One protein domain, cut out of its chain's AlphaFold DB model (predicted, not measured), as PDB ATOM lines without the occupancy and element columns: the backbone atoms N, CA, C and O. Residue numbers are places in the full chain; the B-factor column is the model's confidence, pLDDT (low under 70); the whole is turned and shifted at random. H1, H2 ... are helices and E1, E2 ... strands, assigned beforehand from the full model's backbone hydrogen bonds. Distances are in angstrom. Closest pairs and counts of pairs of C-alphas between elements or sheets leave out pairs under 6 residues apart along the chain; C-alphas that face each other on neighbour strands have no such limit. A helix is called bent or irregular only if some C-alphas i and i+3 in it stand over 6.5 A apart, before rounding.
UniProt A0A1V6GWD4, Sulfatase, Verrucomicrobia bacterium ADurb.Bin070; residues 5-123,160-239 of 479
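Overview. This is residues 5 to 123 and 160 to 239 of the 479 residues of the protein "Sulfatase" of Verrucomicrobia bacterium ADurb.Bin070 (UniProt A0A1V6GWD4). A four-stranded sheet, E3 E4 E5 E6, makes a wall near one end of the model, and the long helix H1 runs along the long axis well away from it, with H2 and the loop of residues 77 to 91 filling the space between. The narrow two-stranded ribbon E1 E2 reaches toward H3 at the far end, while H4 overlaps the beginning of H1 at the sheet's end, with H5 nearby. The 199 printed residues, under half of them in named elements, hold five helices and six strands in the order H1 E1 H2 E2 H3 E3 E4 E5 H4 H5 E6; the class is mixed and both sheets are antiparallel. The whole is only just compact, close to loose, with a radius of gyration of the C-alphas of 19.5 A, and only just elongated, spanning 59 by 39 by 30 A.

Along the chain. Find C-alpha 161 at (-17.273, -14.189, -25.100), where E3, residues 161 to 165, begins. E4 takes residues 175 to 179, E5 residues 183 to 188 over 16.5 A, and E6 residues 234 to 238, ending at C-alpha 238 at (-11.410, -1.646, -19.098). Next find C-alpha 35 at (-6.178, 12.906, -44.331); from there H1 runs 43.6 A to residue 64. E1 is residues 73 to 76 and E2 residues 99 to 102. H2 is residues 92 to 95, H3 residues 105 to 110, H4 residues 206 to 216 over 15.4 A, and H5 residues 222 to 228. H3 is irregular: C-alphas 106 and 109 are 8.1 A apart.

Arrangement. Look first at the meander E3 E4 E5, each strand the antiparallel neighbour of the one before: N 163 and O 177 are 3.0 A apart, N 178 and O 185 also 3.0 A. E6 is antiparallel to E5, with N 186 and O 235 at 2.9 A. H2 only grazes this sheet with its residues 92 to 95. H1 is not on it, but its residues 36 to 40 touch H4 at a shallow tilt of 25 degrees, opposite ways; the closest C-alphas, of Val 37 and Gly 207, are 4.4 A apart. H4 and H5 are close but not clearly touching, with C-alphas 215 and 228 closest at 7.3 A. Farther out, E1 and E2 are antiparallel, with N 75 and O 100 at 2.9 A; H3 and H1 are apart. In H1 and H4 every O i to N i+4 pair is within hydrogen-bond range; H3 has 0 of 2, with 2 of 3 O i to N i+3 pairs, H5 has 1 of 3, with 2 of 4, and H2 is too short for an O i to N i+4 pair.

Size, cuts and confidence. The C-alphas farthest apart, of Gly 66 and Gly 218, are 60.6 A apart. Residues 124 to 159 are not printed, and C-alphas 123 and 160 are 7.8 A apart across the cut. The links E1 to H2 and E5 to H4 are long. The mean pLDDT of the printed part is 93.9, and no printed residue is under 70.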
ATOM      1  N   SER A   5     -12.019  -3.934 -48.975       90.62
ATOM      2  CA  SER A   5     -11.740  -3.572 -50.367       90.62
ATOM      3  C   SER A   5     -12.341  -2.235 -50.827       90.62
ATOM      4  O   SER A   5     -11.901  -1.706 -51.841       90.62
ATOM      5  N   CYS A   6     -13.361  -1.695 -50.145       90.19
ATOM      6  CA  CYS A   6     -13.954  -0.404 -50.494       90.19
ATOM      7  C   CYS A   6     -13.060   0.791 -50.146       90.19
ATOM      8  O   CYS A   6     -13.334   1.897 -50.604       90.19
ATOM      9  N   LEU A   7     -12.019   0.570 -49.336       91.12
ATOM     10  CA  LEU A   7     -11.002   1.566 -48.993       91.12
ATOM     11  C   LEU A   7      -9.845   1.592 -50.002       91.12
ATOM     12  O   LEU A   7      -8.950   2.428 -49.912       91.12
ATOM     13  N   PHE A   8      -9.810   0.651 -50.948       91.31
ATOM     14  CA  PHE A   8      -8.675   0.532 -51.855       91.31
ATOM     15  C   PHE A   8      -8.734   1.599 -52.955       91.31
ATOM     16  O   PHE A   8      -9.819   1.886 -53.463       91.31
ATOM     17  N   PRO A   9      -7.582   2.131 -53.405       85.06
ATOM     18  CA  PRO A   9      -7.529   3.162 -54.445       85.06
ATOM     19  C   PRO A   9      -8.275   2.802 -55.737       85.06
ATOM     20  O   PRO A   9      -8.838   3.678 -56.387       85.06
ATOM     21  N   ASN A  10      -8.301   1.514 -56.089       85.50
ATOM     22  CA  ASN A  10      -8.917   1.014 -57.319       85.50
ATOM     23  C   ASN A  10     -10.402   0.647 -57.146       85.50
ATOM     24  O   ASN A  10     -11.009   0.096 -58.066       85.50
ATOM     25  N   ASP A  11     -10.997   0.919 -55.981       85.94
ATOM     26  CA  ASP A  11     -12.397   0.613 -55.731       85.94
ATOM     27  C   ASP A  11     -13.334   1.474 -56.592       85.94
ATOM     28  O   ASP A  11     -13.351   2.710 -56.550       85.94
ATOM     29  N   LYS A  12     -14.168   0.794 -57.377       86.25
ATOM     30  CA  LYS A  12     -15.116   1.434 -58.296       86.25
ATOM     31  C   LYS A  12     -16.519   1.578 -57.713       86.25
ATOM     32  O   LYS A  12     -17.370   2.180 -58.362       86.25
ATOM     33  N   ARG A  13     -16.788   1.060 -56.508       87.81
ATOM     34  CA  ARG A  13     -18.104   1.223 -55.873       87.81
ATOM     35  C   ARG A  13     -18.383   2.703 -55.614       87.81
ATOM     36  O   ARG A  13     -17.493   3.458 -55.223       87.81
ATOM     37  N   ARG A  14     -19.637   3.099 -55.815       88.38
ATOM     38  CA  ARG A  14     -20.146   4.454 -55.578       88.38
ATOM     39  C   ARG A  14     -21.440   4.334 -54.762       88.38
ATOM     40  O   ARG A  14     -22.475   4.031 -55.351       88.38
ATOM     41  N   PRO A  15     -21.373   4.435 -53.422       90.50
ATOM     42  CA  PRO A  15     -22.565   4.499 -52.575       90.50
ATOM     43  C   PRO A  15     -23.549   5.555 -53.080       90.50
ATOM     44  O   PRO A  15     -23.122   6.637 -53.479       90.50
ATOM     45  N   GLN A  16     -24.847   5.255 -53.066       92.12
ATOM     46  CA  GLN A  16     -25.883   6.194 -53.508       92.12
ATOM     47  C   GLN A  16     -26.387   7.015 -52.318       92.12
ATOM     48  O   GLN A  16     -27.565   6.987 -51.970       92.12
ATOM     49  N   VAL A  17     -25.460   7.704 -51.656       93.12
ATOM     50  CA  VAL A  17     -25.703   8.512 -50.456       93.12
ATOM     51  C   VAL A  17     -24.919   9.816 -50.548       93.12
ATOM     52  O   VAL A  17     -23.960   9.912 -51.314       93.12
ATOM     53  N   THR A  18     -25.310  10.816 -49.761       94.25
ATOM     54  CA  THR A  18     -24.490  12.017 -49.573       94.25
ATOM     55  C   THR A  18     -23.163  11.611 -48.927       94.25
ATOM     56  O   THR A  18     -23.209  11.017 -47.848       94.25
ATOM     57  N   PRO A  19     -22.005  11.909 -49.548       94.69
ATOM     58  CA  PRO A  19     -20.712  11.560 -48.976       94.69
ATOM     59  C   PRO A  19     -20.505  12.200 -47.603       94.69
ATOM     60  O   PRO A  19     -20.768  13.391 -47.417       94.69
ATOM     61  N   ALA A  20     -20.015  11.413 -46.653       95.69
ATOM     62  CA  ALA A  20     -19.619  11.883 -45.341       95.69
ATOM     63  C   ALA A  20     -18.404  12.816 -45.454       95.69
ATOM     64  O   ALA A  20     -17.481  12.563 -46.228       95.69
ATOM     65  N   ASP A  21     -18.380  13.879 -44.651       96.88
ATOM     66  CA  ASP A  21     -17.243  14.798 -44.590       96.88
ATOM     67  C   ASP A  21     -16.082  14.169 -43.790       96.88
ATOM     68  O   ASP A  21     -16.241  13.939 -42.582       96.88
ATOM     69  N   PRO A  22     -14.898  13.930 -44.395       97.25
ATOM     70  CA  PRO A  22     -13.722  13.431 -43.681       97.25
ATOM     71  C   PRO A  22     -13.316  14.277 -42.466       97.25
ATOM     72  O   PRO A  22     -12.816  13.733 -41.475       97.25
ATOM     73  N   ALA A  23     -13.539  15.595 -42.495       96.56
ATOM     74  CA  ALA A  23     -13.197  16.474 -41.377       96.56
ATOM     75  C   ALA A  23     -14.084  16.223 -40.144       96.56
ATOM     76  O   ALA A  23     -13.622  16.375 -39.014       96.56
ATOM     77  N   SER A  24     -15.317  15.749 -40.343       95.88
ATOM     78  CA  SER A  24     -16.259  15.423 -39.264       95.88
ATOM     79  C   SER A  24     -15.988  14.077 -38.570       95.88
ATOM     80  O   SER A  24     -16.582  13.774 -37.534       95.88
ATOM     81  N   MET A  25     -15.093  13.246 -39.117       95.62
ATOM     82  CA  MET A  25     -14.840  11.902 -38.595       95.62
ATOM     83  C   MET A  25     -14.072  11.929 -37.266       95.62
ATOM     84  O   MET A  25     -13.030  12.578 -37.140       95.62
ATOM     85  N   ARG A  26     -14.532  11.142 -36.282       94.44
ATOM     86  CA  ARG A  26     -13.756  10.851 -35.066       94.44
ATOM     87  C   ARG A  26     -12.625   9.881 -35.407       94.44
ATOM     88  O   ARG A  26     -12.868   8.694 -35.633       94.44
ATOM     89  N   VAL A  27     -11.391  10.370 -35.368       95.75
ATOM     90  CA  VAL A  27     -10.195   9.522 -35.400       95.75
ATOM     91  C   VAL A  27     -10.041   8.861 -34.029       95.75
ATOM     92  O   VAL A  27     -10.141   9.527 -32.998       95.75
ATOM     93  N   ARG A  28      -9.870   7.535 -33.999       95.06
ATOM     94  CA  ARG A  28      -9.694   6.795 -32.737       95.06
ATOM     95  C   ARG A  28      -8.290   7.034 -32.194       95.06
ATOM     96  O   ARG A  28      -7.368   7.206 -32.983       95.06
ATOM     97  N   ALA A  29      -8.110   6.978 -30.876       94.94
ATOM     98  CA  ALA A  29      -6.846   7.318 -30.215       94.94
ATOM     99  C   ALA A  29      -5.645   6.479 -30.696       94.94
ATOM    100  O   ALA A  29      -4.511   6.954 -30.693       94.94
ATOM    101  N   TYR A  30      -5.894   5.242 -31.134       92.88
ATOM    102  CA  TYR A  30      -4.870   4.359 -31.691       92.88
ATOM    103  C   TYR A  30      -4.518   4.654 -33.153       92.88
ATOM    104  O   TYR A  30      -3.544   4.092 -33.632       92.88
ATOM    105  N   GLN A  31      -5.283   5.467 -33.889       95.06
ATOM    106  CA  GLN A  31      -5.017   5.789 -35.298       95.06
ATOM    107  C   GLN A  31      -4.347   7.162 -35.414       95.06
ATOM    108  O   GLN A  31      -4.708   8.079 -34.676       95.06
ATOM    109  N   PRO A  32      -3.401   7.353 -36.348       94.50
ATOM    110  CA  PRO A  32      -2.855   8.673 -36.602       94.50
ATOM    111  C   PRO A  32      -3.893   9.539 -37.315       94.50
ATOM    112  O   PRO A  32      -4.560   9.098 -38.256       94.50
ATOM    113  N   ASP A  33      -3.994  10.796 -36.894       96.06
ATOM    114  CA  ASP A  33      -4.875  11.772 -37.524       96.06
ATOM    115  C   ASP A  33      -4.263  12.269 -38.841       96.06
ATOM    116  O   ASP A  33      -3.486  13.223 -38.885       96.06
ATOM    117  N   THR A  34      -4.565  11.546 -39.917       96.88
ATOM    118  CA  THR A  34      -4.097  11.844 -41.274       96.88
ATOM    119  C   THR A  34      -5.284  12.012 -42.219       96.88
ATOM    120  O   THR A  34      -6.326  11.379 -42.003       96.88
ATOM    121  N   PRO A  35      -5.147  12.805 -43.300       97.25
ATOM    122  CA  PRO A  35      -6.178  12.906 -44.331       97.25
ATOM    123  C   PRO A  35      -6.611  11.540 -44.881       97.25
ATOM    124  O   PRO A  35      -7.793  11.329 -45.136       97.25
ATOM    125  N   GLU A  36      -5.681  10.593 -45.018       96.88
ATOM    126  CA  GLU A  36      -5.944   9.241 -45.510       96.88
ATOM    127  C   GLU A  36      -6.799   8.425 -44.531       96.88
ATOM    128  O   GLU A  36      -7.771   7.798 -44.945       96.88
ATOM    129  N   VAL A  37      -6.498   8.474 -43.227       96.81
ATOM    130  CA  VAL A  37      -7.316   7.807 -42.197       96.81
ATOM    131  C   VAL A  37      -8.713   8.427 -42.126       96.81
ATOM    132  O   VAL A  37      -9.702   7.700 -42.055       96.81
ATOM    133  N   ARG A  38      -8.821   9.759 -42.190       97.75
ATOM    134  CA  ARG A  38     -10.116  10.461 -42.221       97.75
ATOM    135  C   ARG A  38     -10.940  10.108 -43.457       97.75
ATOM    136  O   ARG A  38     -12.144   9.894 -43.339       97.75
ATOM    137  N   ALA A  39     -10.301  10.003 -44.620       95.94
ATOM    138  CA  ALA A  39     -10.955   9.580 -45.853       95.94
ATOM    139  C   ALA A  39     -11.440   8.124 -45.772       95.94
ATOM    140  O   ALA A  39     -12.573   7.842 -46.156       95.94
ATOM    141  N   ASP A  40     -10.632   7.215 -45.219       95.75
ATOM    142  CA  ASP A  40     -11.027   5.817 -45.011       95.75
ATOM    143  C   ASP A  40     -12.218   5.702 -44.039       95.75
ATOM    144  O   ASP A  40     -13.139   4.912 -44.264       95.75
ATOM    145  N   LEU A  41     -12.238   6.520 -42.978       95.81
ATOM    146  CA  LEU A  41     -13.366   6.628 -42.049       95.81
ATOM    147  C   LEU A  41     -14.633   7.126 -42.755       95.81
ATOM    148  O   LEU A  41     -15.663   6.464 -42.675       95.81
ATOM    149  N   ALA A  42     -14.564   8.238 -43.490       95.75
ATOM    150  CA  ALA A  42     -15.713   8.768 -44.228       95.75
ATOM    151  C   ALA A  42     -16.260   7.743 -45.233       95.75
ATOM    152  O   ALA A  42     -17.453   7.438 -45.241       95.75
ATOM    153  N   ARG A  43     -15.366   7.096 -45.991       94.69
ATOM    154  CA  ARG A  43     -15.707   6.031 -46.941       94.69
ATOM    155  C   ARG A  43     -16.408   4.849 -46.263       94.69
ATOM    156  O   ARG A  43     -17.328   4.272 -46.849       94.69
ATOM    157  N   GLN A  44     -15.979   4.473 -45.055       94.31
ATOM    158  CA  GLN A  44     -16.644   3.446 -44.253       94.31
ATOM    159  C   GLN A  44     -18.093   3.851 -43.941       94.31
ATOM    160  O   GLN A  44     -18.992   3.027 -44.116       94.31
ATOM    161  N   TYR A  45     -18.333   5.099 -43.531       94.62
ATOM    162  CA  TYR A  45     -19.677   5.604 -43.232       94.62
ATOM    163  C   TYR A  45     -20.571   5.669 -44.477       94.62
ATOM    164  O   TYR A  45     -21.718   5.234 -44.402       94.62
ATOM    165  N   ASP A  46     -20.044   6.074 -45.636       95.25
ATOM    166  CA  ASP A  46     -20.798   6.041 -46.901       95.25
ATOM    167  C   ASP A  46     -21.271   4.620 -47.240       95.25
ATOM    168  O   ASP A  46     -22.412   4.389 -47.646       95.25
ATOM    169  N   CYS A  47     -20.385   3.635 -47.063       94.44
ATOM    170  CA  CYS A  47     -20.710   2.227 -47.276       94.44
ATOM    171  C   CYS A  47     -21.758   1.707 -46.283       94.44
ATOM    172  O   CYS A  47     -22.574   0.867 -46.670       94.44
ATOM    173  N   ILE A  48     -21.727   2.170 -45.031       94.19
ATOM    174  CA  ILE A  48     -22.718   1.813 -44.009       94.19
ATOM    175  C   ILE A  48     -24.076   2.433 -44.348       94.19
ATOM    176  O   ILE A  48     -25.071   1.722 -44.305       94.19
ATOM    177  N   ALA A  49     -24.125   3.704 -44.749       95.50
ATOM    178  CA  ALA A  49     -25.370   4.369 -45.132       95.50
ATOM    179  C   ALA A  49     -26.020   3.711 -46.364       95.50
ATOM    180  O   ALA A  49     -27.230   3.493 -46.400       95.50
ATOM    181  N   GLU A  50     -25.222   3.310 -47.357       95.06
ATOM    182  CA  GLU A  50     -25.730   2.546 -48.501       95.06
ATOM    183  C   GLU A  50     -26.229   1.153 -48.093       95.06
ATOM    184  O   GLU A  50     -27.244   0.683 -48.604       95.06
ATOM    185  N   MET A  51     -25.545   0.483 -47.164       94.94
ATOM    186  CA  MET A  51     -26.008  -0.793 -46.622       94.94
ATOM    187  C   MET A  51     -27.315  -0.627 -45.829       94.94
ATOM    188  O   MET A  51     -28.217  -1.439 -46.001       94.94
ATOM    189  N   ASP A  52     -27.462   0.428 -45.027       95.88
ATOM    190  CA  ASP A  52     -28.696   0.744 -44.298       95.88
ATOM    191  C   ASP A  52     -29.877   0.963 -45.258       95.88
ATOM    192  O   ASP A  52     -30.929   0.330 -45.126       95.88
ATOM    193  N   ARG A  53     -29.656   1.739 -46.328       95.94
ATOM    194  CA  ARG A  53     -30.622   1.924 -47.419       95.94
ATOM    195  C   ARG A  53     -31.057   0.584 -48.028       95.94
ATOM    196  O   ARG A  53     -32.248   0.369 -48.261       95.94
ATOM    197  N   GLN A  54     -30.111  -0.326 -48.275       95.12
ATOM    198  CA  GLN A  54     -30.391  -1.673 -48.792       95.12
ATOM    199  C   GLN A  54     -31.161  -2.534 -47.780       95.12
ATOM    200  O   GLN A  54     -32.103  -3.224 -48.173       95.12
ATOM    201  N   CYS A  55     -30.829  -2.468 -46.487       96.31
ATOM    202  CA  CYS A  55     -31.588  -3.131 -45.424       96.31
ATOM    203  C   CYS A  55     -33.044  -2.648 -45.407       96.31
ATOM    204  O   CYS A  55     -33.957  -3.472 -45.424       96.31
ATOM    205  N   GLY A  56     -33.276  -1.335 -45.492       97.38
ATOM    206  CA  GLY A  56     -34.623  -0.766 -45.586       97.38
ATOM    207  C   GLY A  56     -35.420  -1.286 -46.788       97.38
ATOM    208  O   GLY A  56     -36.614  -1.557 -46.670       97.38
ATOM    209  N   GLN A  57     -34.773  -1.503 -47.938       97.38
ATOM    210  CA  GLN A  57     -35.421  -2.130 -49.100       97.38
ATOM    211  C   GLN A  57     -35.823  -3.586 -48.834       97.38
ATOM    212  O   GLN A  57     -36.890  -4.009 -49.276       97.38
ATOM    213  N   LYS A  58     -34.997  -4.357 -48.116       97.56
ATOM    214  CA  LYS A  58     -35.323  -5.744 -47.751       97.56
ATOM    215  C   LYS A  58     -36.475  -5.818 -46.754       97.56
ATOM    216  O   LYS A  58     -37.353  -6.654 -46.930       97.56
ATOM    217  N   LEU A  59     -36.517  -4.917 -45.772       98.19
ATOM    218  CA  LEU A  59     -37.631  -4.834 -44.824       98.19
ATOM    219  C   LEU A  59     -38.951  -4.491 -45.533       98.19
ATOM    220  O   LEU A  59     -39.933  -5.205 -45.356       98.19
ATOM    221  N   LYS A  60     -38.951  -3.504 -46.440       98.44
ATOM    222  CA  LYS A  60     -40.126  -3.191 -47.278       98.44
ATOM    223  C   LYS A  60     -40.574  -4.370 -48.141       98.44
ATOM    224  O   LYS A  60     -41.766  -4.561 -48.343       98.44
ATOM    225  N   ALA A  61     -39.636  -5.168 -48.652       98.31
ATOM    226  CA  ALA A  61     -39.979  -6.359 -49.425       98.31
ATOM    227  C   ALA A  61     -40.706  -7.417 -48.570       98.31
ATOM    228  O   ALA A  61     -41.626  -8.058 -49.069       98.31
ATOM    229  N   LEU A  62     -40.347  -7.573 -47.287       98.19
ATOM    230  CA  LEU A  62     -41.072  -8.451 -46.355       98.19
ATOM    231  C   LEU A  62     -42.498  -7.949 -46.085       98.19
ATOM    232  O   LEU A  62     -43.431  -8.751 -46.044       98.19
ATOM    233  N   GLU A  63     -42.672  -6.632 -45.931       98.00
ATOM    234  CA  GLU A  63     -43.988  -5.993 -45.769       98.00
ATOM    235  C   GLU A  63     -44.865  -6.210 -47.008       98.00
ATOM    236  O   GLU A  63     -45.994  -6.681 -46.896       98.00
ATOM    237  N   GLN A  64     -44.328  -5.939 -48.201       98.50
ATOM    238  CA  GLN A  64     -45.034  -6.104 -49.477       98.50
ATOM    239  C   GLN A  64     -45.412  -7.560 -49.767       98.50
ATOM    240  O   GLN A  64     -46.442  -7.814 -50.383       98.50
ATOM    241  N   ALA A  65     -44.595  -8.513 -49.317       98.38
ATOM    242  CA  ALA A  65     -44.888  -9.938 -49.426       98.38
ATOM    243  C   ALA A  65     -45.911 -10.433 -48.384       98.38
ATOM    244  O   ALA A  65     -46.307 -11.596 -48.439       98.38
ATOM    245  N   GLY A  66     -46.338  -9.590 -47.434       98.25
ATOM    246  CA  GLY A  66     -47.311  -9.956 -46.400       98.25
ATOM    247  C   GLY A  66     -46.770 -10.910 -45.328       98.25
ATOM    248  O   GLY A  66     -47.557 -11.546 -44.634       98.25
ATOM    249  N   VAL A  67     -45.443 -11.024 -45.184       98.31
ATOM    250  CA  VAL A  67     -44.788 -11.962 -44.243       98.31
ATOM    251  C   VAL A  67     -44.067 -11.266 -43.085       98.31
ATOM    252  O   VAL A  67     -43.485 -11.935 -42.232       98.31
ATOM    253  N   ALA A  68     -44.096  -9.930 -43.022       97.62
ATOM    254  CA  ALA A  68     -43.380  -9.152 -42.006       97.62
ATOM    255  C   ALA A  68     -43.763  -9.535 -40.563       97.62
ATOM    256  O   ALA A  68     -42.878  -9.758 -39.738       97.62
ATOM    257  N   ASP A  69     -45.058  -9.704 -40.274       97.44
ATOM    258  CA  ASP A  69     -45.542 -10.080 -38.934       97.44
ATOM    259  C   ASP A  69     -45.128 -11.497 -38.507       97.44
ATOM    260  O   ASP A  69     -45.192 -11.831 -37.321       97.44
ATOM    261  N   ASP A  70     -44.681 -12.323 -39.457       97.62
ATOM    262  CA  ASP A  70     -44.214 -13.689 -39.223       97.62
ATOM    263  C   ASP A  70     -42.692 -13.846 -39.334       97.62
ATOM    264  O   ASP A  70     -42.169 -14.952 -39.216       97.62
ATOM    265  N   THR A  71     -41.961 -12.748 -39.541       98.12
ATOM    266  CA  THR A  71     -40.515 -12.780 -39.772       98.12
ATOM    267  C   THR A  71     -39.755 -12.186 -38.589       98.12
ATOM    268  O   THR A  71     -39.881 -11.004 -38.273       98.12
ATOM    269  N   ILE A  72     -38.902 -12.993 -37.954       98.19
ATOM    270  CA  ILE A  72     -37.866 -12.501 -37.034       98.19
ATOM    271  C   ILE A  72     -36.658 -12.066 -37.866       98.19
ATOM    272  O   ILE A  72     -36.200 -12.809 -38.731       98.19
ATOM    273  N   VAL A  73     -36.117 -10.879 -37.592       97.94
ATOM    274  CA  VAL A  73     -34.950 -10.340 -38.306       97.94
ATOM    275  C   VAL A  73     -33.760 -10.269 -37.360       97.94
ATOM    276  O   VAL A  73     -33.847  -9.680 -36.284       97.94
ATOM    277  N   ILE A  74     -32.634 -10.847 -37.779       97.38
ATOM    278  CA  ILE A  74     -31.346 -10.739 -37.089       97.38
ATOM    279  C   ILE A  74     -30.381  -9.997 -38.014       97.38
ATOM    280  O   ILE A  74     -30.155 -10.428 -39.143       97.38
ATOM    281  N   TYR A  75     -29.810  -8.892 -37.545       96.00
ATOM    282  CA  TYR A  75     -28.767  -8.143 -38.245       96.00
ATOM    283  C   TYR A  75     -27.472  -8.187 -37.438       96.00
ATOM    284  O   TYR A  75     -27.492  -7.894 -36.244       96.00
ATOM    285  N   TYR A  76     -26.356  -8.523 -38.083       94.81
ATOM    286  CA  TYR A  76     -25.033  -8.513 -37.462       94.81
ATOM    287  C   TYR A  76     -23.904  -8.348 -38.486       94.81
ATOM    288  O   TYR A  76     -24.106  -8.562 -39.682       94.81
ATOM    289  N   GLY A  77     -22.720  -7.948 -38.012       92.62
ATOM    290  CA  GLY A  77     -21.468  -7.982 -38.786       92.62
ATOM    291  C   GLY A  77     -20.688  -9.271 -38.527       92.62
ATOM    292  O   GLY A  77     -20.842  -9.853 -37.463       92.62
ATOM    293  N   ASP A  78     -19.857  -9.716 -39.468       92.00
ATOM    294  CA  ASP A  78     -18.983 -10.900 -39.346       92.00
ATOM    295  C   ASP A  78     -17.696 -10.622 -38.551       92.00
ATOM    296  O   ASP A  78     -17.150 -11.497 -37.883       92.00
ATOM    297  N   ASN A  79     -17.224  -9.382 -38.602       93.00
ATOM    298  CA  ASN A  79     -16.146  -8.838 -37.789       93.00
ATOM    299  C   ASN A  79     -16.421  -7.353 -37.511       93.00
ATOM    300  O   ASN A  79     -17.427  -6.813 -37.966       93.00
ATOM    301  N   GLY A  80     -15.525  -6.686 -36.781       89.19
ATOM    302  CA  GLY A  80     -15.624  -5.258 -36.474       89.19
ATOM    303  C   GLY A  80     -15.519  -4.349 -37.710       89.19
ATOM    304  O   GLY A  80     -16.232  -4.486 -38.700       89.19
ATOM    305  N   GLY A  81     -14.639  -3.355 -37.664       89.94
ATOM    306  CA  GLY A  81     -14.486  -2.390 -38.760       89.94
ATOM    307  C   GLY A  81     -13.674  -2.878 -39.968       89.94
ATOM    308  O   GLY A  81     -13.191  -4.005 -40.023       89.94
ATOM    309  N   ILE A  82     -13.462  -1.956 -40.911       91.88
ATOM    310  CA  ILE A  82     -12.573  -2.133 -42.076       91.88
ATOM    311  C   ILE A  82     -11.352  -1.207 -42.087       91.88
ATOM    312  O   ILE A  82     -10.535  -1.250 -42.999       91.88
ATOM    313  N   THR A  83     -11.240  -0.338 -41.090       93.69
ATOM    314  CA  THR A  83     -10.175   0.664 -40.963       93.69
ATOM    315  C   THR A  83      -8.989   0.110 -40.158       93.69
ATOM    316  O   THR A  83      -9.099  -0.966 -39.562       93.69
ATOM    317  N   PRO A  84      -7.825   0.780 -40.115       92.06
ATOM    318  CA  PRO A  84      -6.656   0.230 -39.428       92.06
ATOM    319  C   PRO A  84      -6.916  -0.186 -37.968       92.06
ATOM    320  O   PRO A  84      -7.627   0.529 -37.265       92.06
ATOM    321  N   ARG A  85      -6.351  -1.326 -37.526       91.81
ATOM    322  CA  ARG A  85      -6.571  -1.968 -36.200       91.81
ATOM    323  C   ARG A  85      -8.014  -2.448 -35.935       91.81
ATOM    324  O   ARG A  85      -8.414  -2.613 -34.789       91.81
ATOM    325  N   SER A  86      -8.814  -2.706 -36.970       91.62
ATOM    326  CA  SER A  86     -10.141  -3.335 -36.826       91.62
ATOM    327  C   SER A  86     -10.133  -4.815 -37.230       91.62
ATOM    328  O   SER A  86      -9.598  -5.627 -36.474       91.62
ATOM    329  N   LYS A  87     -10.676  -5.192 -38.399       91.75
ATOM    330  CA  LYS A  87     -10.586  -6.558 -38.946       91.75
ATOM    331  C   LYS A  87      -9.163  -7.107 -38.794       91.75
ATOM    332  O   LYS A  87      -8.197  -6.402 -39.088       91.75
ATOM    333  N   ARG A  88      -9.067  -8.382 -38.393       91.44
ATOM    334  CA  ARG A  88      -7.845  -9.140 -38.038       91.44
ATOM    335  C   ARG A  88      -7.318  -8.942 -36.617       91.44
ATOM    336  O   ARG A  88      -6.413  -9.676 -36.244       91.44
ATOM    337  N   PHE A  89      -7.855  -8.026 -35.813       94.00
ATOM    338  CA  PHE A  89      -7.343  -7.752 -34.464       94.00
ATOM    339  C   PHE A  89      -8.377  -8.082 -33.388       94.00
ATOM    340  O   PHE A  89      -9.560  -7.823 -33.566       94.00
ATOM    341  N   LEU A  90      -7.921  -8.629 -32.255       96.44
ATOM    342  CA  LEU A  90      -8.806  -9.052 -31.158       96.44
ATOM    343  C   LEU A  90      -9.154  -7.936 -30.160       96.44
ATOM    344  O   LEU A  90      -9.800  -8.191 -29.148       96.44
ATOM    345  N   HIS A  91      -8.761  -6.699 -30.463       96.12
ATOM    346  CA  HIS A  91      -9.249  -5.508 -29.773       96.12
ATOM    347  C   HIS A  91     -10.749  -5.312 -30.041       96.12
ATOM    348  O   HIS A  91     -11.293  -5.859 -31.010       96.12
ATOM    349  N   ALA A  92     -11.423  -4.496 -29.227       95.19
ATOM    350  CA  ALA A  92     -12.861  -4.257 -29.361       95.19
ATOM    351  C   ALA A  92     -13.238  -3.743 -30.764       95.19
ATOM    352  O   ALA A  92     -14.254  -4.146 -31.324       95.19
ATOM    353  N   SER A  93     -12.373  -2.944 -31.395       94.31
ATOM    354  CA  SER A  93     -12.529  -2.445 -32.771       94.31
ATOM    355  C   SER A  93     -12.639  -3.533 -33.849       94.31
ATOM    356  O   SER A  93     -13.163  -3.260 -34.934       94.31
ATOM    357  N   GLY A  94     -12.116  -4.735 -33.597       95.00
ATOM    358  CA  GLY A  94     -12.133  -5.858 -34.534       95.00
ATOM    359  C   GLY A  94     -13.130  -6.963 -34.193       95.00
ATOM    360  O   GLY A  94     -13.476  -7.739 -35.083       95.00
ATOM    361  N   THR A  95     -13.620  -7.017 -32.952       95.31
ATOM    362  CA  THR A  95     -14.432  -8.136 -32.433       95.31
ATOM    363  C   THR A  95     -15.819  -7.729 -31.944       95.31
ATOM    364  O   THR A  95     -16.738  -8.542 -32.006       95.31
ATOM    365  N   HIS A  96     -16.013  -6.484 -31.500       94.50
ATOM    366  CA  HIS A  96     -17.321  -6.002 -31.074       94.50
ATOM    367  C   HIS A  96     -18.124  -5.526 -32.290       94.50
ATOM    368  O   HIS A  96     -17.828  -4.493 -32.895       94.50
ATOM    369  N   VAL A  97     -19.132  -6.314 -32.663       94.62
ATOM    370  CA  VAL A  97     -19.966  -6.100 -33.851       94.62
ATOM    371  C   VAL A  97     -21.374  -5.648 -33.465       94.62
ATOM    372  O   VAL A  97     -21.830  -5.951 -32.361       94.62
ATOM    373  N   PRO A  98     -22.108  -4.955 -34.355       94.50
ATOM    374  CA  PRO A  98     -23.536  -4.776 -34.139       94.50
ATOM    375  C   PRO A  98     -24.235  -6.141 -34.126       94.50
ATOM    376  O   PRO A  98     -23.914  -7.009 -34.935       94.50
ATOM    377  N   LEU A  99     -25.219  -6.295 -33.242       95.94
ATOM    378  CA  LEU A  99     -26.178  -7.394 -33.241       95.94
ATOM    379  C   LEU A  99     -27.550  -6.822 -32.874       95.94
ATOM    380  O   LEU A  99     -27.744  -6.319 -31.769       95.94
ATOM    381  N   ILE A 100     -28.493  -6.868 -33.810       97.19
ATOM    382  CA  ILE A 100     -29.870  -6.401 -33.627       97.19
ATOM    383  C   ILE A 100     -30.801  -7.584 -33.865       97.19
ATOM    384  O   ILE A 100     -30.743  -8.221 -34.915       97.19
ATOM    385  N   LEU A 101     -31.678  -7.843 -32.898       97.19
ATOM    386  CA  LEU A 101     -32.758  -8.815 -33.002       97.19
ATOM    387  C   LEU A 101     -34.093  -8.071 -33.009       97.19
ATOM    388  O   LEU A 101     -34.491  -7.480 -32.005       97.19
ATOM    389  N   TYR A 102     -34.801  -8.131 -34.130       97.50
ATOM    390  CA  TYR A 102     -36.188  -7.703 -34.227       97.50
ATOM    391  C   TYR A 102     -37.104  -8.921 -34.179       97.50
ATOM    392  O   TYR A 102     -37.032  -9.809 -35.026       97.50
ATOM    393  N   VAL A 103     -37.995  -8.930 -33.192       97.50
ATOM    394  CA  VAL A 103     -39.052  -9.933 -33.046       97.50
ATOM    395  C   VAL A 103     -40.397  -9.224 -33.258       97.50
ATOM    396  O   VAL A 103     -40.641  -8.232 -32.561       97.50
ATOM    397  N   PRO A 104     -41.266  -9.659 -34.187       97.38
ATOM    398  CA  PRO A 104     -42.564  -9.024 -34.413       97.38
ATOM    399  C   PRO A 104     -43.545  -9.336 -33.266       97.38
ATOM    400  O   PRO A 104     -43.290 -10.246 -32.468       97.38
ATOM    401  N   PRO A 105     -44.671  -8.602 -33.137       97.44
ATOM    402  CA  PRO A 105     -45.651  -8.815 -32.067       97.44
ATOM    403  C   PRO A 105     -46.103 -10.274 -31.911       97.44
ATOM    404  O   PRO A 105     -46.146 -10.772 -30.786       97.44
ATOM    405  N   LYS A 106     -46.340 -10.980 -33.027       97.19
ATOM    406  CA  LYS A 106     -46.724 -12.403 -33.056       97.19
ATOM    407  C   LYS A 106     -45.763 -13.294 -32.260       97.19
ATOM    408  O   LYS A 106     -46.191 -14.171 -31.511       97.19
ATOM    409  N   TRP A 107     -44.463 -13.029 -32.371       97.06
ATOM    410  CA  TRP A 107     -43.398 -13.833 -31.770       97.06
ATOM    411  C   TRP A 107     -42.806 -13.211 -30.501       97.06
ATOM    412  O   TRP A 107     -41.800 -13.698 -29.993       97.06
ATOM    413  N   ARG A 108     -43.416 -12.149 -29.950       95.75
ATOM    414  CA  ARG A 108     -42.847 -11.338 -28.855       95.75
ATOM    415  C   ARG A 108     -42.402 -12.155 -27.638       95.75
ATOM    416  O   ARG A 108     -41.421 -11.792 -27.002       95.75
ATOM    417  N   HIS A 109     -43.090 -13.254 -27.343       94.62
ATOM    418  CA  HIS A 109     -42.776 -14.166 -26.242       94.62
ATOM    419  C   HIS A 109     -41.429 -14.905 -26.389       94.62
ATOM    420  O   HIS A 109     -40.957 -15.491 -25.420       94.62
ATOM    421  N   LEU A 110     -40.813 -14.891 -27.579       95.75
ATOM    422  CA  LEU A 110     -39.478 -15.441 -27.842       95.75
ATOM    423  C   LEU A 110     -38.355 -14.409 -27.654       95.75
ATOM    424  O   LEU A 110     -37.179 -14.778 -27.657       95.75
ATOM    425  N   ALA A 111     -38.692 -13.121 -27.528       94.69
ATOM    426  CA  ALA A 111     -37.706 -12.059 -27.388       94.69
ATOM    427  C   ALA A 111     -37.034 -12.105 -26.002       94.69
ATOM    428  O   ALA A 111     -37.713 -12.334 -25.002       94.69
ATOM    429  N   PRO A 112     -35.723 -11.820 -25.908       92.75
ATOM    430  CA  PRO A 112     -35.022 -11.797 -24.624       92.75
ATOM    431  C   PRO A 112     -35.295 -10.540 -23.798       92.75
ATOM    432  O   PRO A 112     -34.993 -10.499 -22.609       92.75
ATOM    433  N   ALA A 113     -35.825  -9.495 -24.432       93.94
ATOM    434  CA  ALA A 113     -36.132  -8.220 -23.807       93.94
ATOM    435  C   ALA A 113     -37.227  -7.479 -24.592       93.94
ATOM    436  O   ALA A 113     -37.591  -7.856 -25.712       93.94
ATOM    437  N   ALA A 114     -37.745  -6.399 -24.004       95.19
ATOM    438  CA  ALA A 114     -38.694  -5.509 -24.662       95.19
ATOM    439  C   ALA A 114     -38.065  -4.790 -25.881       95.19
ATOM    440  O   ALA A 114     -36.848  -4.579 -25.911       95.19
ATOM    441  N   PRO A 115     -38.868  -4.369 -26.880       96.31
ATOM    442  CA  PRO A 115     -38.389  -3.535 -27.984       96.31
ATOM    443  C   PRO A 115     -37.609  -2.308 -27.500       96.31
ATOM    444  O   PRO A 115     -38.027  -1.635 -26.563       96.31
ATOM    445  N   GLY A 116     -36.483  -2.012 -28.153       96.00
ATOM    446  CA  GLY A 116     -35.619  -0.877 -27.807       96.00
ATOM    447  C   GLY A 116     -34.687  -1.110 -26.611       96.00
ATOM    448  O   GLY A 116     -33.827  -0.270 -26.350       96.00
ATOM    449  N   ALA A 117     -34.802  -2.241 -25.907       96.75
ATOM    450  CA  ALA A 117     -33.883  -2.584 -24.830       96.75
ATOM    451  C   ALA A 117     -32.468  -2.893 -25.354       96.75
ATOM    452  O   ALA A 117     -32.288  -3.435 -26.446       96.75
ATOM    453  N   ARG A 118     -31.456  -2.593 -24.531       95.12
ATOM    454  CA  ARG A 118     -30.069  -3.033 -24.733       95.12
ATOM    455  C   ARG A 118     -29.785  -4.217 -23.819       95.12
ATOM    456  O   ARG A 118     -29.963  -4.110 -22.609       95.12
ATOM    457  N   VAL A 119     -29.319  -5.321 -24.393       92.56
ATOM    458  CA  VAL A 119     -28.882  -6.503 -23.641       92.56
ATOM    459  C   VAL A 119     -27.367  -6.433 -23.485       92.56
ATOM    460  O   VAL A 119     -26.653  -6.351 -24.479       92.56
ATOM    461  N   GLY A 120     -26.887  -6.407 -22.239       90.62
ATOM    462  CA  GLY A 120     -25.459  -6.260 -21.926       90.62
ATOM    463  C   GLY A 120     -24.676  -7.572 -21.856       90.62
ATOM    464  O   GLY A 120     -23.455  -7.540 -21.750       90.62
ATOM    465  N   SER A 121     -25.356  -8.722 -21.886       91.50
ATOM    466  CA  SER A 121     -24.697 -10.030 -21.865       91.50
ATOM    467  C   SER A 121     -23.884 -10.252 -23.145       91.50
ATOM    468  O   SER A 121     -24.419 -10.023 -24.234       91.50
ATOM    469  N   PRO A 122     -22.629 -10.730 -23.050       94.50
ATOM    470  CA  PRO A 122     -21.841 -11.084 -24.224       94.50
ATOM    471  C   PRO A 122     -22.515 -12.152 -25.095       94.50
ATOM    472  O   PRO A 122     -23.178 -13.059 -24.590       94.50
ATOM    473  N   VAL A 123     -22.277 -12.074 -26.406       93.62
ATOM    474  CA  VAL A 123     -22.747 -13.045 -27.404       93.62
ATOM    475  C   VAL A 123     -21.562 -13.518 -28.239       93.62
ATOM    476  O   VAL A 123     -20.753 -12.710 -28.688       93.62
ATOM    477  N   LEU A 160     -19.307 -14.633 -20.697       95.88
ATOM    478  CA  LEU A 160     -18.028 -14.444 -21.371       95.88
ATOM    479  C   LEU A 160     -18.174 -14.732 -22.866       95.88
ATOM    480  O   LEU A 160     -18.842 -15.698 -23.248       95.88
ATOM    481  N   ALA A 161     -17.509 -13.926 -23.687       95.75
ATOM    482  CA  ALA A 161     -17.273 -14.189 -25.100       95.75
ATOM    483  C   ALA A 161     -15.773 -14.376 -25.342       95.75
ATOM    484  O   ALA A 161     -14.950 -13.706 -24.720       95.75
ATOM    485  N   PHE A 162     -15.436 -15.287 -26.252       97.31
ATOM    486  CA  PHE A 162     -14.065 -15.639 -26.599       97.31
ATOM    487  C   PHE A 162     -13.829 -15.341 -28.076       97.31
ATOM    488  O   PHE A 162     -14.737 -15.492 -28.894       97.31
ATOM    489  N   CYS A 163     -12.623 -14.911 -28.430       96.62
ATOM    490  CA  CYS A 163     -12.218 -14.774 -29.826       96.62
ATOM    491  C   CYS A 163     -10.834 -15.380 -30.035       96.62
ATOM    492  O   CYS A 163      -9.963 -15.323 -29.163       96.62
ATOM    493  N   SER A 164     -10.623 -15.938 -31.222       96.12
ATOM    494  CA  SER A 164      -9.351 -16.506 -31.644       96.12
ATOM    495  C   SER A 164      -8.882 -15.867 -32.944       96.12
ATOM    496  O   SER A 164      -9.674 -15.480 -33.805       96.12
ATOM    497  N   ARG A 165      -7.565 -15.744 -33.075       95.50
ATOM    498  CA  ARG A 165      -6.874 -15.343 -34.296       95.50
ATOM    499  C   ARG A 165      -5.646 -16.223 -34.454       95.50
ATOM    500  O   ARG A 165      -4.823 -16.274 -33.544       95.50
ATOM    501  N   ASP A 166      -5.505 -16.814 -35.629       94.69
ATOM    502  CA  ASP A 166      -4.311 -17.555 -36.031       94.69
ATOM    503  C   ASP A 166      -3.703 -16.886 -37.279       94.69
ATOM    504  O   ASP A 166      -3.439 -15.677 -37.270       94.69
ATOM    505  N   ARG A 167      -3.519 -17.629 -38.378       92.56
ATOM    506  CA  ARG A 167      -3.014 -17.082 -39.642       92.56
ATOM    507  C   ARG A 167      -3.984 -16.061 -40.249       92.56
ATOM    508  O   ARG A 167      -5.183 -16.304 -40.352       92.56
ATOM    509  N   MET A 168      -3.443 -14.933 -40.704       90.62
ATOM    510  CA  MET A 168      -4.154 -13.918 -41.482       90.62
ATOM    511  C   MET A 168      -3.488 -13.782 -42.841       90.62
ATOM    512  O   MET A 168      -2.379 -13.256 -42.937       90.62
ATOM    513  N   ASP A 169      -4.176 -14.261 -43.876       88.94
ATOM    514  CA  ASP A 169      -3.625 -14.355 -45.225       88.94
ATOM    515  C   ASP A 169      -2.259 -15.074 -45.188       88.94
ATOM    516  O   ASP A 169      -2.184 -16.223 -44.757       88.94
ATOM    517  N   GLU A 170      -1.168 -14.433 -45.592       89.56
ATOM    518  CA  GLU A 170       0.167 -15.028 -45.566       89.56
ATOM    519  C   GLU A 170       0.893 -14.987 -44.202       89.56
ATOM    520  O   GLU A 170       1.962 -15.581 -44.063       89.56
ATOM    521  N   ARG A 171       0.352 -14.318 -43.172       92.19
ATOM    522  CA  ARG A 171       1.063 -14.078 -41.900       92.19
ATOM    523  C   ARG A 171       0.574 -14.956 -40.756       92.19
ATOM    524  O   ARG A 171      -0.595 -14.901 -40.381       92.19
ATOM    525  N   TYR A 172       1.491 -15.726 -40.170       93.12
ATOM    526  CA  TYR A 172       1.233 -16.508 -38.958       93.12
ATOM    527  C   TYR A 172       1.367 -15.659 -37.694       93.12
ATOM    528  O   TYR A 172       2.411 -15.046 -37.471       93.12
ATOM    529  N   ASP A 173       0.349 -15.736 -36.842       93.75
ATOM    530  CA  ASP A 173       0.313 -15.260 -35.459       93.75
ATOM    531  C   ASP A 173      -0.556 -16.246 -34.647       93.75
ATOM    532  O   ASP A 173      -1.180 -17.136 -35.227       93.75
ATOM    533  N   MET A 174      -0.609 -16.105 -33.324       97.12
ATOM    534  CA  MET A 174      -1.597 -16.794 -32.488       97.12
ATOM    535  C   MET A 174      -1.987 -15.886 -31.324       97.12
ATOM    536  O   MET A 174      -1.182 -15.579 -30.440       97.12
ATOM    537  N   VAL A 175      -3.245 -15.454 -31.333       98.25
ATOM    538  CA  VAL A 175      -3.817 -14.546 -30.337       98.25
ATOM    539  C   VAL A 175      -5.163 -15.093 -29.886       98.25
ATOM    540  O   VAL A 175      -5.928 -15.651 -30.679       98.25
ATOM    541  N   ARG A 176      -5.454 -14.952 -28.599       98.69
ATOM    542  CA  ARG A 176      -6.719 -15.358 -27.988       98.69
ATOM    543  C   ARG A 176      -7.233 -14.242 -27.096       98.69
ATOM    544  O   ARG A 176      -6.428 -13.541 -26.491       98.69
ATOM    545  N   SER A 177      -8.543 -14.075 -26.998       98.56
ATOM    546  CA  SER A 177      -9.134 -13.097 -26.088       98.56
ATOM    547  C   SER A 177     -10.373 -13.624 -25.383       98.56
ATOM    548  O   SER A 177     -11.032 -14.554 -25.853       98.56
ATOM    549  N   VAL A 178     -10.674 -13.012 -24.241       98.50
ATOM    550  CA  VAL A 178     -11.921 -13.196 -23.497       98.50
ATOM    551  C   VAL A 178     -12.437 -11.840 -23.032       98.50
ATOM    552  O   VAL A 178     -11.658 -10.967 -22.644       98.50
ATOM    553  N   THR A 179     -13.755 -11.660 -23.075       97.69
ATOM    554  CA  THR A 179     -14.423 -10.471 -22.546       97.69
ATOM    555  C   THR A 179     -15.703 -10.810 -21.798       97.69
ATOM    556  O   THR A 179     -16.454 -11.690 -22.216       97.69
ATOM    557  N   ASP A 180     -15.967 -10.085 -20.710       96.06
ATOM    558  CA  ASP A 180     -17.246 -10.098 -19.985       96.06
ATOM    559  C   ASP A 180     -18.189  -8.949 -20.400       96.06
ATOM    560  O   ASP A 180     -19.242  -8.753 -19.795       96.06
ATOM    561  N   GLY A 181     -17.819  -8.183 -21.434       94.00
ATOM    562  CA  GLY A 181     -18.531  -6.988 -21.897       94.00
ATOM    563  C   GLY A 181     -18.006  -5.676 -21.306       94.00
ATOM    564  O   GLY A 181     -18.205  -4.624 -21.911       94.00
ATOM    565  N   ARG A 182     -17.283  -5.716 -20.178       95.75
ATOM    566  CA  ARG A 182     -16.565  -4.558 -19.620       95.75
ATOM    567  C   ARG A 182     -15.059  -4.718 -19.743       95.75
ATOM    568  O   ARG A 182     -14.381  -3.787 -20.152       95.75
ATOM    569  N   TRP A 183     -14.531  -5.868 -19.367       98.25
ATOM    570  CA  TRP A 183     -13.109  -6.165 -19.411       98.25
ATOM    571  C   TRP A 183     -12.786  -6.958 -20.666       98.25
ATOM    572  O   TRP A 183     -13.535  -7.857 -21.047       98.25
ATOM    573  N   LEU A 184     -11.661  -6.643 -21.298       98.69
ATOM    574  CA  LEU A 184     -11.108  -7.400 -22.417       98.69
ATOM    575  C   LEU A 184      -9.696  -7.848 -22.056       98.69
ATOM    576  O   LEU A 184      -8.822  -7.011 -21.842       98.69
ATOM    577  N   TYR A 185      -9.483  -9.158 -22.013       98.88
ATOM    578  CA  TYR A 185      -8.163  -9.764 -21.888       98.88
ATOM    579  C   TYR A 185      -7.723 -10.330 -23.234       98.88
ATOM    580  O   TYR A 185      -8.504 -11.015 -23.895       98.88
ATOM    581  N   ILE A 186      -6.475 -10.076 -23.620       98.75
ATOM    582  CA  ILE A 186      -5.845 -10.628 -24.821       98.75
ATOM    583  C   ILE A 186      -4.549 -11.335 -24.410       98.75
ATOM    584  O   ILE A 186      -3.715 -10.772 -23.700       98.75
ATOM    585  N   ARG A 187      -4.368 -12.570 -24.880       98.75
ATOM    586  CA  ARG A 187      -3.136 -13.353 -24.759       98.75
ATOM    587  C   ARG A 187      -2.454 -13.435 -26.119       98.75
ATOM    588  O   ARG A 187      -3.021 -13.988 -27.065       98.75
ATOM    589  N   ASN A 188      -1.219 -12.948 -26.188       98.44
ATOM    590  CA  ASN A 188      -0.359 -13.088 -27.359       98.44
ATOM    591  C   ASN A 188       0.571 -14.288 -27.163       98.44
ATOM    592  O   ASN A 188       1.441 -14.270 -26.293       98.44
ATOM    593  N   PHE A 189       0.415 -15.326 -27.985       98.50
ATOM    594  CA  PHE A 189       1.297 -16.497 -27.943       98.50
ATOM    595  C   PHE A 189       2.584 -16.297 -28.751       98.50
ATOM    596  O   PHE A 189       3.560 -17.016 -28.550       98.50
ATOM    597  N   ARG A 190       2.604 -15.289 -29.631       95.88
ATOM    598  CA  ARG A 190       3.767 -14.881 -30.427       95.88
ATOM    599  C   ARG A 190       4.123 -13.402 -30.193       95.88
ATOM    600  O   ARG A 190       3.947 -12.574 -31.094       95.88
ATOM    601  N   PRO A 191       4.539 -13.021 -28.971       95.19
ATOM    602  CA  PRO A 191       4.797 -11.624 -28.617       95.19
ATOM    603  C   PRO A 191       6.050 -11.036 -29.290       95.19
ATOM    604  O   PRO A 191       6.207  -9.820 -29.389       95.19
ATOM    605  N   GLU A 192       6.938 -11.888 -29.799       91.56
ATOM    606  CA  GLU A 192       8.102 -11.501 -30.592       91.56
ATOM    607  C   GLU A 192       7.744 -11.002 -32.000       91.56
ATOM    608  O   GLU A 192       8.559 -10.318 -32.623       91.56
ATOM    609  N   ILE A 193       6.548 -11.340 -32.495       89.94
ATOM    610  CA  ILE A 193       5.997 -10.835 -33.756       89.94
ATOM    611  C   ILE A 193       5.283  -9.505 -33.466       89.94
ATOM    612  O   ILE A 193       4.438  -9.474 -32.565       89.94
ATOM    613  N   PRO A 194       5.568  -8.416 -34.205       87.06
ATOM    614  CA  PRO A 194       4.878  -7.142 -34.014       87.06
ATOM    615  C   PRO A 194       3.368  -7.248 -34.278       87.06
ATOM    616  O   PRO A 194       2.899  -8.215 -34.879       87.06
ATOM    617  N   TYR A 195       2.579  -6.267 -33.829       86.94
ATOM    618  CA  TYR A 195       1.138  -6.254 -34.135       86.94
ATOM    619  C   TYR A 195       0.874  -6.176 -35.643       86.94
ATOM    620  O   TYR A 195       0.000  -6.878 -36.154       86.94
ATOM    621  N   VAL A 196       1.623  -5.323 -36.345       86.06
ATOM    622  CA  VAL A 196       1.517  -5.134 -37.793       86.06
ATOM    623  C   VAL A 196       2.709  -5.772 -38.483       86.06
ATOM    624  O   VAL A 196       3.861  -5.461 -38.193       86.06
ATOM    625  N   GLU A 197       2.406  -6.629 -39.449       87.25
ATOM    626  CA  GLU A 197       3.361  -7.147 -40.421       87.25
ATOM    627  C   GLU A 197       2.934  -6.708 -41.828       87.25
ATOM    628  O   GLU A 197       1.735  -6.491 -42.052       87.25
ATOM    629  N   PRO A 198       3.871  -6.609 -42.791       84.06
ATOM    630  CA  PRO A 198       3.537  -6.370 -44.187       84.06
ATOM    631  C   PRO A 198       2.623  -7.494 -44.677       84.06
ATOM    632  O   PRO A 198       3.049  -8.643 -44.811       84.06
ATOM    633  N   LEU A 199       1.356  -7.159 -44.902       88.19
ATOM    634  CA  LEU A 199       0.327  -8.064 -45.399       88.19
ATOM    635  C   LEU A 199      -0.270  -7.432 -46.654       88.19
ATOM    636  O   LEU A 199      -0.870  -6.351 -46.593       88.19
ATOM    637  N   SER A 200      -0.089  -8.092 -47.798       85.44
ATOM    638  CA  SER A 200      -0.235  -7.495 -49.129       85.44
ATOM    639  C   SER A 200      -1.633  -6.939 -49.397       85.44
ATOM    640  O   SER A 200      -1.785  -5.969 -50.133       85.44
ATOM    641  N   TYR A 201      -2.669  -7.556 -48.825       87.12
ATOM    642  CA  TYR A 201      -4.053  -7.108 -48.969       87.12
ATOM    643  C   TYR A 201      -4.385  -5.926 -48.053       87.12
ATOM    644  O   TYR A 201      -4.962  -4.938 -48.501       87.12
ATOM    645  N   MET A 202      -3.976  -6.000 -46.784       89.25
ATOM    646  CA  MET A 202      -4.234  -4.978 -45.765       89.25
ATOM    647  C   MET A 202      -3.552  -3.648 -46.113       89.25
ATOM    648  O   MET A 202      -4.169  -2.588 -46.007       89.25
ATOM    649  N   PHE A 203      -2.315  -3.702 -46.616       89.56
ATOM    650  CA  PHE A 203      -1.542  -2.520 -47.012       89.56
ATOM    651  C   PHE A 203      -2.017  -1.860 -48.319       89.56
ATOM    652  O   PHE A 203      -1.437  -0.862 -48.743       89.56
ATOM    653  N   ARG A 204      -3.097  -2.349 -48.952       91.19
ATOM    654  CA  ARG A 204      -3.768  -1.630 -50.052       91.19
ATOM    655  C   ARG A 204      -4.615  -0.455 -49.562       91.19
ATOM    656  O   ARG A 204      -4.902   0.438 -50.358       91.19
ATOM    657  N   ALA A 205      -5.041  -0.450 -48.298       92.56
ATOM    658  CA  ALA A 205      -5.789   0.666 -47.724       92.56
ATOM    659  C   ALA A 205      -4.856   1.843 -47.400       92.56
ATOM    660  O   ALA A 205      -3.789   1.665 -46.802       92.56
ATOM    661  N   ARG A 206      -5.270   3.059 -47.775       93.25
ATOM    662  CA  ARG A 206      -4.436   4.266 -47.660       93.25
ATOM    663  C   ARG A 206      -4.118   4.621 -46.211       93.25
ATOM    664  O   ARG A 206      -3.007   5.063 -45.940       93.25
ATOM    665  N   GLY A 207      -5.033   4.363 -45.276       94.25
ATOM    666  CA  GLY A 207      -4.797   4.584 -43.851       94.25
ATOM    667  C   GLY A 207      -3.657   3.737 -43.274       94.25
ATOM    668  O   GLY A 207      -2.934   4.213 -42.406       94.25
ATOM    669  N   TYR A 208      -3.436   2.510 -43.764       93.19
ATOM    670  CA  TYR A 208      -2.264   1.719 -43.356       93.19
ATOM    671  C   TYR A 208      -0.967   2.280 -43.949       93.19
ATOM    672  O   TYR A 208       0.039   2.352 -43.248       93.19
ATOM    673  N   GLN A 209      -0.994   2.719 -45.211       92.38
ATOM    674  CA  GLN A 209       0.169   3.310 -45.884       92.38
ATOM    675  C   GLN A 209       0.600   4.629 -45.223       92.38
ATOM    676  O   GLN A 209       1.787   4.840 -44.980       92.38
ATOM    677  N   SER A 210      -0.355   5.502 -44.880       94.62
ATOM    678  CA  SER A 210      -0.051   6.764 -44.196       94.62
ATOM    679  C   SER A 210       0.496   6.529 -42.788       94.62
ATOM    680  O   SER A 210       1.427   7.222 -42.375       94.62
ATOM    681  N   TRP A 211      -0.025   5.526 -42.076       93.38
ATOM    682  CA  TRP A 211       0.455   5.150 -40.750       93.38
ATOM    683  C   TRP A 211       1.871   4.556 -40.798       93.38
ATOM    684  O   TRP A 211       2.706   4.950 -39.987       93.38
ATOM    685  N   ALA A 212       2.173   3.713 -41.794       90.88
ATOM    686  CA  ALA A 212       3.519   3.182 -42.029       90.88
ATOM    687  C   ALA A 212       4.539   4.298 -42.280       90.88
ATOM    688  O   ALA A 212       5.582   4.343 -41.634       90.88
ATOM    689  N   ARG A 213       4.192   5.260 -43.144       91.50
ATOM    690  CA  ARG A 213       5.025   6.440 -43.410       91.50
ATOM    691  C   ARG A 213       5.320   7.233 -42.132       91.50
ATOM    692  O   ARG A 213       6.466   7.588 -41.891       91.50
ATOM    693  N   LEU A 214       4.315   7.494 -41.293       92.31
ATOM    694  CA  LEU A 214       4.539   8.208 -40.027       92.31
ATOM    695  C   LEU A 214       5.413   7.417 -39.043       92.31
ATOM    696  O   LEU A 214       6.145   8.029 -38.265       92.31
ATOM    697  N   ALA A 215       5.337   6.083 -39.075       89.25
ATOM    698  CA  ALA A 215       6.222   5.212 -38.310       89.25
ATOM    699  C   ALA A 215       7.680   5.377 -38.754       89.25
ATOM    700  O   ALA A 215       8.546   5.609 -37.915       89.25
ATOM    701  N   GLU A 216       7.934   5.340 -40.065       86.38
ATOM    702  CA  GLU A 216       9.265   5.566 -40.643       86.38
ATOM    703  C   GLU A 216       9.814   6.969 -40.349       86.38
ATOM    704  O   GLU A 216      11.011   7.138 -40.127       86.38
ATOM    705  N   GLU A 217       8.946   7.981 -40.326       89.94
ATOM    706  CA  GLU A 217       9.311   9.365 -40.005       89.94
ATOM    707  C   GLU A 217       9.526   9.603 -38.496       89.94
ATOM    708  O   GLU A 217       9.895  10.709 -38.102       89.94
ATOM    709  N   GLY A 218       9.278   8.607 -37.634       88.94
ATOM    710  CA  GLY A 218       9.400   8.748 -36.179       88.94
ATOM    711  C   GLY A 218       8.358   9.690 -35.562       88.94
ATOM    712  O   GLY A 218       8.607  10.300 -34.524       88.94
ATOM    713  N   ARG A 219       7.189   9.837 -36.199       92.56
ATOM    714  CA  ARG A 219       6.144  10.817 -35.837       92.56
ATOM    715  C   ARG A 219       4.943  10.215 -35.108       92.56
ATOM    716  O   ARG A 219       3.909  10.871 -34.973       92.56
ATOM    717  N   LEU A 220       5.048   8.969 -34.656       91.19
ATOM    718  CA  LEU A 220       3.973   8.313 -33.916       91.19
ATOM    719  C   LEU A 220       3.900   8.818 -32.473       91.19
ATOM    720  O   LEU A 220       4.905   8.960 -31.781       91.19
ATOM    721  N   THR A 221       2.677   9.032 -31.999       90.75
ATOM    722  CA  THR A 221       2.383   9.196 -30.570       90.75
ATOM    723  C   THR A 221       2.490   7.845 -29.852       90.75
ATOM    724  O   THR A 221       2.350   6.816 -30.509       90.75
ATOM    725  N   PRO A 222       2.624   7.785 -28.514       89.44
ATOM    726  CA  PRO A 222       2.647   6.507 -27.793       89.44
ATOM    727  C   PRO A 222       1.458   5.581 -28.111       89.44
ATOM    728  O   PRO A 222       1.647   4.391 -28.351       89.44
ATOM    729  N   ALA A 223       0.241   6.135 -28.198       89.12
ATOM    730  CA  ALA A 223      -0.970   5.372 -28.514       89.12
ATOM    731  C   ALA A 223      -0.977   4.815 -29.947       89.12
ATOM    732  O   ALA A 223      -1.441   3.704 -30.180       89.12
ATOM    733  N   THR A 224      -0.431   5.557 -30.913       90.44
ATOM    734  CA  THR A 224      -0.337   5.087 -32.307       90.44
ATOM    735  C   THR A 224       0.888   4.198 -32.529       90.44
ATOM    736  O   THR A 224       0.855   3.313 -33.379       90.44
ATOM    737  N   ALA A 225       1.952   4.372 -31.742       86.94
ATOM    738  CA  ALA A 225       3.172   3.571 -31.783       86.94
ATOM    739  C   ALA A 225       2.976   2.161 -31.217       86.94
ATOM    740  O   ALA A 225       3.651   1.239 -31.671       86.94
ATOM    741  N   MET A 226       2.020   1.964 -30.296       83.38
ATOM    742  CA  MET A 226       1.740   0.646 -29.703       83.38
ATOM    743  C   MET A 226       1.508  -0.440 -30.764       83.38
ATOM    744  O   MET A 226       1.799  -1.606 -30.539       83.38
ATOM    745  N   PHE A 227       0.994  -0.050 -31.932       83.62
ATOM    746  CA  PHE A 227       0.632  -0.952 -33.017       83.62
ATOM    747  C   PHE A 227       1.778  -1.250 -34.000       83.62
ATOM    748  O   PHE A 227       1.638  -2.115 -34.860       83.62
ATOM    749  N   TRP A 228       2.918  -0.574 -33.857       79.38
ATOM    750  CA  TRP A 228       4.116  -0.747 -34.694       79.38
ATOM    751  C   TRP A 228       5.271  -1.418 -33.939       79.38
ATOM    752  O   TRP A 228       6.384  -1.503 -34.444       79.38
ATOM    753  N   GLY A 229       5.010  -1.905 -32.723       76.75
ATOM    754  CA  GLY A 229       5.980  -2.605 -31.886       76.75
ATOM    755  C   GLY A 229       5.663  -4.085 -31.684       76.75
ATOM    756  O   GLY A 229       4.634  -4.602 -32.133       76.75
ATOM    757  N   ARG A 230       6.565  -4.757 -30.960       84.50
ATOM    758  CA  ARG A 230       6.324  -6.089 -30.384       84.50
ATOM    759  C   ARG A 230       5.170  -6.046 -29.391       84.50
ATOM    760  O   ARG A 230       4.903  -5.017 -28.772       84.50
ATOM    761  N   LYS A 231       4.514  -7.190 -29.229       89.69
ATOM    762  CA  LYS A 231       3.356  -7.321 -28.347       89.69
ATOM    763  C   LYS A 231       3.829  -7.680 -26.933       89.69
ATOM    764  O   LYS A 231       4.809  -8.416 -26.797       89.69
ATOM    765  N   PRO A 232       3.156  -7.209 -25.873       94.50
ATOM    766  CA  PRO A 232       3.284  -7.832 -24.567       94.50
ATOM    767  C   PRO A 232       2.666  -9.236 -24.618       94.50
ATOM    768  O   PRO A 232       1.807  -9.531 -25.451       94.50
ATOM    769  N   SER A 233       3.067 -10.100 -23.691       97.50
ATOM    770  CA  SER A 233       2.477 -11.441 -23.568       97.50
ATOM    771  C   SER A 233       0.983 -11.381 -23.219       97.50
ATOM    772  O   SER A 233       0.198 -12.218 -23.664       97.50
ATOM    773  N   GLU A 234       0.590 -10.375 -22.437       98.38
ATOM    774  CA  GLU A 234      -0.757 -10.203 -21.898       98.38
ATOM    775  C   GLU A 234      -1.217  -8.749 -22.004       98.38
ATOM    776  O   GLU A 234      -0.450  -7.811 -21.764       98.38
ATOM    777  N   GLU A 235      -2.494  -8.570 -22.331       98.38
ATOM    778  CA  GLU A 235      -3.155  -7.271 -22.385       98.38
ATOM    779  C   GLU A 235      -4.476  -7.327 -21.621       98.38
ATOM    780  O   GLU A 235      -5.216  -8.303 -21.736       98.38
ATOM    781  N   LEU A 236      -4.775  -6.286 -20.843       98.81
ATOM    782  CA  LEU A 236      -6.036  -6.146 -20.116       98.81
ATOM    783  C   LEU A 236      -6.561  -4.716 -20.263       98.81
ATOM    784  O   LEU A 236      -5.848  -3.769 -19.941       98.81
ATOM    785  N   TYR A 237      -7.809  -4.570 -20.700       98.62
ATOM    786  CA  TYR A 237      -8.455  -3.278 -20.941       98.62
ATOM    787  C   TYR A 237      -9.792  -3.175 -20.199       98.62
ATOM    788  O   TYR A 237     -10.574  -4.126 -20.218       98.62
ATOM    789  N   ASP A 238     -10.074  -2.016 -19.595       98.19
ATOM    790  CA  ASP A 238     -11.410  -1.646 -19.098       98.19
ATOM    791  C   ASP A 238     -12.139  -0.857 -20.193       98.19
ATOM    792  O   ASP A 238     -11.921   0.343 -20.353       98.19
ATOM    793  N   LEU A 239     -13.007  -1.523 -20.954       97.00
ATOM    794  CA  LEU A 239     -13.706  -0.955 -22.112       97.00
ATOM    795  C   LEU A 239     -14.619   0.224 -21.749       97.00
ATOM    796  O   LEU A 239     -14.953   1.022 -22.621       97.00
TER     797      LEU A 239